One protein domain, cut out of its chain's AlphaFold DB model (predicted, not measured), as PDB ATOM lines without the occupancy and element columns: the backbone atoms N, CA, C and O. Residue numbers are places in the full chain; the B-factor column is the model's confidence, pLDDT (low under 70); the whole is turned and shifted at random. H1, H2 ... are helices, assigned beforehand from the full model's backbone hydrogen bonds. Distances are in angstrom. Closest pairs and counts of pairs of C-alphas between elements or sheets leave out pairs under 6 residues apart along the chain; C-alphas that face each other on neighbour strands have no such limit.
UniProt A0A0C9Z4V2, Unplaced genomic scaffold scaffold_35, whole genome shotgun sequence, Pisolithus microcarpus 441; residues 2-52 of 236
ATOM      1  N   PRO A   2     -39.675 -61.452 -71.618       43.47
ATOM      2  CA  PRO A   2     -40.209 -60.532 -70.620       43.47
ATOM      3  C   PRO A   2     -40.148 -61.184 -69.233       43.47
ATOM      4  O   PRO A   2     -40.568 -62.326 -69.061       43.47
ATOM      5  N   TYR A   3     -39.580 -60.471 -68.262       50.84
ATOM      6  CA  TYR A   3     -39.541 -60.890 -66.864       50.84
ATOM      7  C   TYR A   3     -40.946 -60.751 -66.270       50.84
ATOM      8  O   TYR A   3     -41.495 -59.653 -66.233       50.84
ATOM      9  N   ILE A   4     -41.529 -61.859 -65.812       52.06
ATOM     10  CA  ILE A   4     -42.756 -61.848 -65.011       52.06
ATOM     11  C   ILE A   4     -42.361 -61.325 -63.625       52.06
ATOM     12  O   ILE A   4     -41.944 -62.081 -62.751       52.06
ATOM     13  N   THR A   5     -42.393 -60.009 -63.430       57.41
ATOM     14  CA  THR A   5     -42.275 -59.422 -62.091       57.41
ATOM     15  C   THR A   5     -43.554 -59.716 -61.326       57.41
ATOM     16  O   THR A   5     -44.610 -59.187 -61.665       57.41
ATOM     17  N   VAL A   6     -43.454 -60.561 -60.298       77.19
ATOM     18  CA  VAL A   6     -44.571 -60.899 -59.409       77.19
ATOM     19  C   VAL A   6     -45.114 -59.601 -58.780       77.19
ATOM     20  O   VAL A   6     -44.349 -58.903 -58.103       77.19
ATOM     21  N   PRO A   7     -46.400 -59.243 -58.968       74.19
ATOM     22  CA  PRO A   7     -46.973 -57.987 -58.468       74.19
ATOM     23  C   PRO A   7     -46.786 -57.773 -56.959       74.19
ATOM     24  O   PRO A   7     -46.584 -56.643 -56.509       74.19
ATOM     25  N   SER A   8     -46.762 -58.857 -56.176       71.62
ATOM     26  CA  SER A   8     -46.502 -58.820 -54.733       71.62
ATOM     27  C   SER A   8     -45.087 -58.336 -54.393       71.62
ATOM     28  O   SER A   8     -44.926 -57.528 -53.478       71.62
ATOM     29  N   LEU A   9     -44.061 -58.743 -55.150       77.31
ATOM     30  CA  LEU A   9     -42.686 -58.258 -54.979       77.31
ATOM     31  C   LEU A   9     -42.582 -56.772 -55.318       77.31
ATOM     32  O   LEU A   9     -41.936 -56.017 -54.596       77.31
ATOM     33  N   LEU A  10     -43.268 -56.338 -56.375       81.44
ATOM     34  CA  LEU A  10     -43.275 -54.940 -56.797       81.44
ATOM     35  C   LEU A  10     -44.006 -54.048 -55.778       81.44
ATOM     36  O   LEU A  10     -43.537 -52.952 -55.471       81.44
ATOM     37  N   LYS A  11     -45.101 -54.541 -55.182       82.69
ATOM     38  CA  LYS A  11     -45.809 -53.887 -54.068       82.69
ATOM     39  C   LYS A  11     -44.939 -53.806 -52.809       82.69
ATOM     40  O   LYS A  11     -44.819 -52.730 -52.229       82.69
ATOM     41  N   ARG A  12     -44.276 -54.900 -52.414       84.88
ATOM     42  CA  ARG A  12     -43.346 -54.918 -51.265       84.88
ATOM     43  C   ARG A  12     -42.175 -53.964 -51.469       84.88
ATOM     44  O   ARG A  12     -41.837 -53.233 -50.548       84.88
ATOM     45  N   TYR A  13     -41.607 -53.926 -52.672       85.94
ATOM     46  CA  TYR A  13     -40.529 -53.002 -53.013       85.94
ATOM     47  C   TYR A  13     -40.975 -51.538 -52.924       85.94
ATOM     48  O   TYR A  13     -40.292 -50.729 -52.299       85.94
ATOM     49  N   LYS A  14     -42.146 -51.196 -53.479       88.88
ATOM     50  CA  LYS A  14     -42.716 -49.842 -53.375       88.88
ATOM     51  C   LYS A  14     -42.966 -49.439 -51.921       88.88
ATOM     52  O   LYS A  14     -42.547 -48.361 -51.513       88.88
ATOM     53  N   ASN A  15     -43.577 -50.322 -51.132       85.19
ATOM     54  CA  ASN A  15     -43.829 -50.075 -49.712       85.19
ATOM     55  C   ASN A  15     -42.524 -49.926 -48.921       85.19
ATOM     56  O   ASN A  15     -42.408 -49.021 -48.103       85.19
ATOM     57  N   SER A  16     -41.528 -50.772 -49.196       88.31
ATOM     58  CA  SER A  16     -40.206 -50.679 -48.575       88.31
ATOM     59  C   SER A  16     -39.494 -49.381 -48.943       88.31
ATOM     60  O   SER A  16     -38.838 -48.802 -48.089       88.31
ATOM     61  N   SER A  17     -39.625 -48.925 -50.190       89.75
ATOM     62  CA  SER A  17     -39.015 -47.674 -50.651       89.75
ATOM     63  C   SER A  17     -39.639 -46.472 -49.947       89.75
ATOM     64  O   SER A  17     -38.916 -45.619 -49.446       89.75
ATOM     65  N   ARG A  18     -40.974 -46.450 -49.829       88.62
ATOM     66  CA  ARG A  18     -41.690 -45.406 -49.085       88.62
ATOM     67  C   ARG A  18     -41.317 -45.410 -47.601       88.62
ATOM     68  O   ARG A  18     -41.009 -44.370 -47.040       88.62
ATOM     69  N   CYS A  19     -41.299 -46.589 -46.980       87.38
ATOM     70  CA  CYS A  19     -40.934 -46.740 -45.573       87.38
ATOM     71  C   CYS A  19     -39.488 -46.292 -45.305       87.38
ATOM     72  O   CYS A  19     -39.224 -45.640 -44.301       87.38
ATOM     73  N   LEU A  20     -38.557 -46.581 -46.218       90.69
ATOM     74  CA  LEU A  20     -37.175 -46.115 -46.120       90.69
ATOM     75  C   LEU A  20     -37.079 -44.586 -46.174       90.69
ATOM     76  O   LEU A  20     -36.308 -44.000 -45.421       90.69
ATOM     77  N   GLU A  21     -37.866 -43.941 -47.033       91.38
ATOM     78  CA  GLU A  21     -37.923 -42.480 -47.120       91.38
ATOM     79  C   GLU A  21     -38.470 -41.857 -45.826       91.38
ATOM     80  O   GLU A  21     -37.863 -40.936 -45.284       91.38
ATOM     81  N   GLU A  22     -39.547 -42.423 -45.271       91.81
ATOM     82  CA  GLU A  22     -40.118 -42.012 -43.981       91.81
ATOM     83  C   GLU A  22     -39.105 -42.168 -42.828       91.81
ATOM     84  O   GLU A  22     -38.948 -41.264 -42.003       91.81
ATOM     85  N   ILE A  23     -38.373 -43.287 -42.785       91.12
ATOM     86  CA  ILE A  23     -37.341 -43.545 -41.768       91.12
ATOM     87  C   ILE A  23     -36.174 -42.564 -41.907       91.12
ATOM     88  O   ILE A  23     -35.725 -42.014 -40.901       91.12
ATOM     89  N   ASN A  24     -35.697 -42.314 -43.128       91.62
ATOM     90  CA  ASN A  24     -34.620 -41.353 -43.370       91.62
ATOM     91  C   ASN A  24     -35.030 -39.944 -42.945       91.62
ATOM     92  O   ASN A  24     -34.262 -39.263 -42.271       91.62
ATOM     93  N   GLN A  25     -36.258 -39.530 -43.262       93.12
ATOM     94  CA  GLN A  25     -36.770 -38.234 -42.836       93.12
ATOM     95  C   GLN A  25     -36.814 -38.120 -41.304       93.12
ATOM     96  O   GLN A  25     -36.388 -37.107 -40.749       93.12
ATOM     97  N   ALA A  26     -37.296 -39.154 -40.608       90.75
ATOM     98  CA  ALA A  26     -37.316 -39.177 -39.146       90.75
ATOM     99  C   ALA A  26     -35.898 -39.141 -38.549       90.75
ATOM    100  O   ALA A  26     -35.651 -38.435 -37.570       90.75
ATOM    101  N   TYR A  27     -34.953 -39.859 -39.159       87.94
ATOM    102  CA  TYR A  27     -33.548 -39.850 -38.761       87.94
ATOM    103  C   TYR A  27     -32.911 -38.465 -38.926       87.94
ATOM    104  O   TYR A  27     -32.276 -37.969 -37.998       87.94
ATOM    105  N   GLU A  28     -33.116 -37.801 -40.065       91.88
ATOM    106  CA  GLU A  28     -32.609 -36.446 -40.306       91.88
ATOM    107  C   GLU A  28     -33.190 -35.434 -39.313       91.88
ATOM    108  O   GLU A  28     -32.458 -34.603 -38.773       91.88
ATOM    109  N   GLN A  29     -34.490 -35.531 -39.017       92.81
ATOM    110  CA  GLN A  29     -35.143 -34.680 -38.020       92.81
ATOM    111  C   GLN A  29     -34.553 -34.878 -36.621       92.81
ATOM    112  O   GLN A  29     -34.303 -33.897 -35.922       92.81
ATOM    113  N   LEU A  30     -34.302 -36.126 -36.213       87.19
ATOM    114  CA  LEU A  30     -33.666 -36.435 -34.931       87.19
ATOM    115  C   LEU A  30     -32.240 -35.881 -34.872       87.19
ATOM    116  O   LEU A  30     -31.882 -35.206 -33.907       87.19
ATOM    117  N   THR A  31     -31.452 -36.108 -35.921       89.44
ATOM    118  CA  THR A  31     -30.066 -35.636 -36.017       89.44
ATOM    119  C   THR A  31     -29.978 -34.109 -35.986       89.44
ATOM    120  O   THR A  31     -29.092 -33.569 -35.333       89.44
ATOM    121  N   ALA A  32     -30.926 -33.396 -36.604       89.38
ATOM    122  CA  ALA A  32     -30.951 -31.931 -36.617       89.38
ATOM    123  C   ALA A  32     -31.225 -31.292 -35.243       89.38
ATOM    124  O   ALA A  32     -30.832 -30.151 -35.006       89.38
ATOM    125  N   VAL A  33     -31.919 -32.000 -34.345       92.00
ATOM    126  CA  VAL A  33     -32.231 -31.522 -32.984       92.00
ATOM    127  C   VAL A  33     -31.108 -31.858 -31.995       92.00
ATOM    128  O   VAL A  33     -31.008 -31.246 -30.929       92.00
ATOM    129  N   LEU A  34     -30.261 -32.831 -32.332       88.19
ATOM    130  CA  LEU A  34     -29.167 -33.289 -31.489       88.19
ATOM    131  C   LEU A  34     -27.919 -32.411 -31.631       88.19
ATOM    132  O   LEU A  34     -27.718 -31.684 -32.598       88.19
ATOM    133  N   ASP A  35     -27.064 -32.494 -30.616       92.69
ATOM    134  CA  ASP A  35     -25.765 -31.832 -30.601       92.69
ATOM    135  C   ASP A  35     -24.837 -32.476 -31.655       92.69
ATOM    136  O   ASP A  35     -24.561 -33.679 -31.547       92.69
ATOM    137  N   PRO A  36     -24.353 -31.721 -32.663       90.31
ATOM    138  CA  PRO A  36     -23.568 -32.273 -33.767       90.31
ATOM    139  C   PRO A  36     -22.258 -32.925 -33.305       90.31
ATOM    140  O   PRO A  36     -21.801 -33.893 -33.921       90.31
ATOM    141  N   ASP A  37     -21.681 -32.455 -32.195       92.12
ATOM    142  CA  ASP A  37     -20.460 -33.035 -31.632       92.12
ATOM    143  C   ASP A  37     -20.729 -34.443 -31.082       92.12
ATOM    144  O   ASP A  37     -19.929 -35.362 -31.273       92.12
ATOM    145  N   LYS A  38     -21.902 -34.649 -30.468       88.69
ATOM    146  CA  LYS A  38     -22.320 -35.966 -29.969       88.69
ATOM    147  C   LYS A  38     -22.629 -36.921 -31.108       88.69
ATOM    148  O   LYS A  38     -22.236 -38.078 -31.026       88.69
ATOM    149  N   VAL A  39     -23.307 -36.453 -32.155       90.44
ATOM    150  CA  VAL A  39     -23.601 -37.275 -33.341       90.44
ATOM    151  C   VAL A  39     -22.298 -37.764 -33.977       90.44
ATOM    152  O   VAL A  39     -22.125 -38.965 -34.157       90.44
ATOM    153  N   SER A  40     -21.338 -36.862 -34.198       91.94
ATOM    154  CA  SER A  40     -20.030 -37.202 -34.780       91.94
ATOM    155  C   SER A  40     -19.246 -38.198 -33.918       91.94
ATOM    156  O   SER A  40     -18.594 -39.110 -34.430       91.94
ATOM    157  N   GLN A  41     -19.307 -38.042 -32.591       93.19
ATOM    158  CA  GLN A  41     -18.689 -38.985 -31.663       93.19
ATOM    159  C   GLN A  41     -19.342 -40.371 -31.749       93.19
ATOM    160  O   GLN A  41     -18.633 -41.370 -31.851       93.19
ATOM    161  N   TRP A  42     -20.675 -40.433 -31.769       91.56
ATOM    162  CA  TRP A  42     -21.417 -41.687 -31.913       91.56
ATOM    163  C   TRP A  42     -21.144 -42.384 -33.247       91.56
ATOM    164  O   TRP A  42     -21.006 -43.602 -33.264       91.56
ATOM    165  N   GLU A  43     -21.018 -41.645 -34.351       92.31
ATOM    166  CA  GLU A  43     -20.650 -42.209 -35.656       92.31
ATOM    167  C   GLU A  43     -19.249 -42.836 -35.637       92.31
ATOM    168  O   GLU A  43     -19.046 -43.940 -36.148       92.31
ATOM    169  N   LEU A  44     -18.276 -42.168 -35.007       93.81
ATOM    170  CA  LEU A  44     -16.924 -42.707 -34.846       93.81
ATOM    171  C   LEU A  44     -16.900 -43.951 -33.954       93.81
ATOM    172  O   LEU A  44     -16.225 -44.930 -34.284       93.81
ATOM    173  N   ASP A  45     -17.628 -43.917 -32.839       91.38
ATOM    174  CA  ASP A  45     -17.739 -45.048 -31.922       91.38
ATOM    175  C   ASP A  45     -18.454 -46.231 -32.598       91.38
ATOM    176  O   ASP A  45     -18.012 -47.372 -32.449       91.38
ATOM    177  N   ALA A  46     -19.471 -45.969 -33.430       91.81
ATOM    178  CA  ALA A  46     -20.159 -46.964 -34.253       91.81
ATOM    179  C   ALA A  46     -19.236 -47.637 -35.272       91.81
ATOM    180  O   ALA A  46     -19.151 -48.865 -35.310       91.81
ATOM    181  N   LEU A  47     -18.475 -46.856 -36.041       94.12
ATOM    182  CA  LEU A  47     -17.506 -47.397 -37.001       94.12
ATOM    183  C   LEU A  47     -16.434 -48.252 -36.315       94.12
ATOM    184  O   LEU A  47     -16.040 -49.299 -36.833       94.12
ATOM    185  N   ARG A  48     -15.964 -47.825 -35.138       92.38
ATOM    186  CA  ARG A  48     -14.989 -48.589 -34.351       92.38
ATOM    187  C   ARG A  48     -15.595 -49.895 -33.834       92.38
ATOM    188  O   ARG A  48     -14.972 -50.943 -33.966       92.38
ATOM    189  N   ALA A  49     -16.822 -49.853 -33.322       92.00
ATOM    190  CA  ALA A  49     -17.532 -51.040 -32.860       92.00
ATOM    191  C   ALA A  49     -17.779 -52.065 -33.975       92.00
ATOM    192  O   ALA A  49     -17.627 -53.269 -33.754       92.00
ATOM    193  N   GLU A  50     -18.112 -51.614 -35.186       91.75
ATOM    194  CA  GLU A  50     -18.265 -52.491 -36.349       91.75
ATOM    195  C   GLU A  50     -16.947 -53.120 -36.813       91.75
ATOM    196  O   GLU A  50     -16.953 -54.244 -37.328       91.75
ATOM    197  N   ALA A  51     -15.823 -52.422 -36.642       93.06
ATOM    198  CA  ALA A  51     -14.502 -52.954 -36.957       93.06
ATOM    199  C   ALA A  51     -14.057 -54.009 -35.932       93.06
ATOM    200  O   ALA A  51     -13.608 -55.089 -36.318       93.06
ATOM    201  N   ASP A  52     -14.226 -53.711 -34.643       92.25
ATOM    202  CA  ASP A  52     -13.737 -54.550 -33.544       92.25
ATOM    203  C   ASP A  52     -14.651 -55.762 -33.269       92.25
ATOM    204  O   ASP A  52     -14.162 -56.823 -32.876       92.25
TER     205      ASP A  52
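AT A GLANCE: This is residues 2 to 52 of the 236 residues of an uncharacterized protein of Pisolithus microcarpus 441 (UniProt A0A0C9Z4V2). Two helices, a long one and a shorter one, meet near their ends at a tight link and open from there as a V, with a short unnamed tail, residues 2 to 6, before the long arm. H1 makes most of the longest axis, and H2 folds back from its far end at a steep angle, leaving the space between the arms empty. The printed part has 51 residues with two named helices, H1 then H2, and no named strand; the class is all helix. The whole is extended, with a radius of gyration of the C-alphas of 17.4 A, and flat, spanning 50 by 29 by 14 A.

IN THESE COORDINATES: Start at C-alpha 2, at (-40.209, -60.532, -70.620), and pass along residues 2 to 6 to C-alpha 7 at (-46.973, -57.987, -58.468). There H1 begins; it takes residues 7 to 33 and measures 39.6 A from first to last C-alpha. After Leu 34 and Asp 35, find H2, residues 36 to 52, which measures 24.4 A and ends at C-alpha 52, at (-13.737, -54.550, -33.544).

HOW THE PARTS SIT: Look at Thr 31 and Val 39: their C-alphas, 7.2 A apart, are the closest of H1 and H2. The two helices are close but not clearly touching, with 1 pair of C-alphas within 8 A. Their lines stand at a steep tilt of 53 degrees, and they run opposite ways. Their centres are 23.3 A apart. In H1 and H2 every backbone O i to N i+4 pair is within hydrogen-bond range.

THE WHOLE: The two C-alphas farthest apart are those of Pro 2 and Asp 37, at 51.6 A. The printed part has no cut, and the link from H1 to H2 is tight. In the B-factor column you will find a mean pLDDT of 85.9 for the printed part of this model, with residues 2 to 5 under 70.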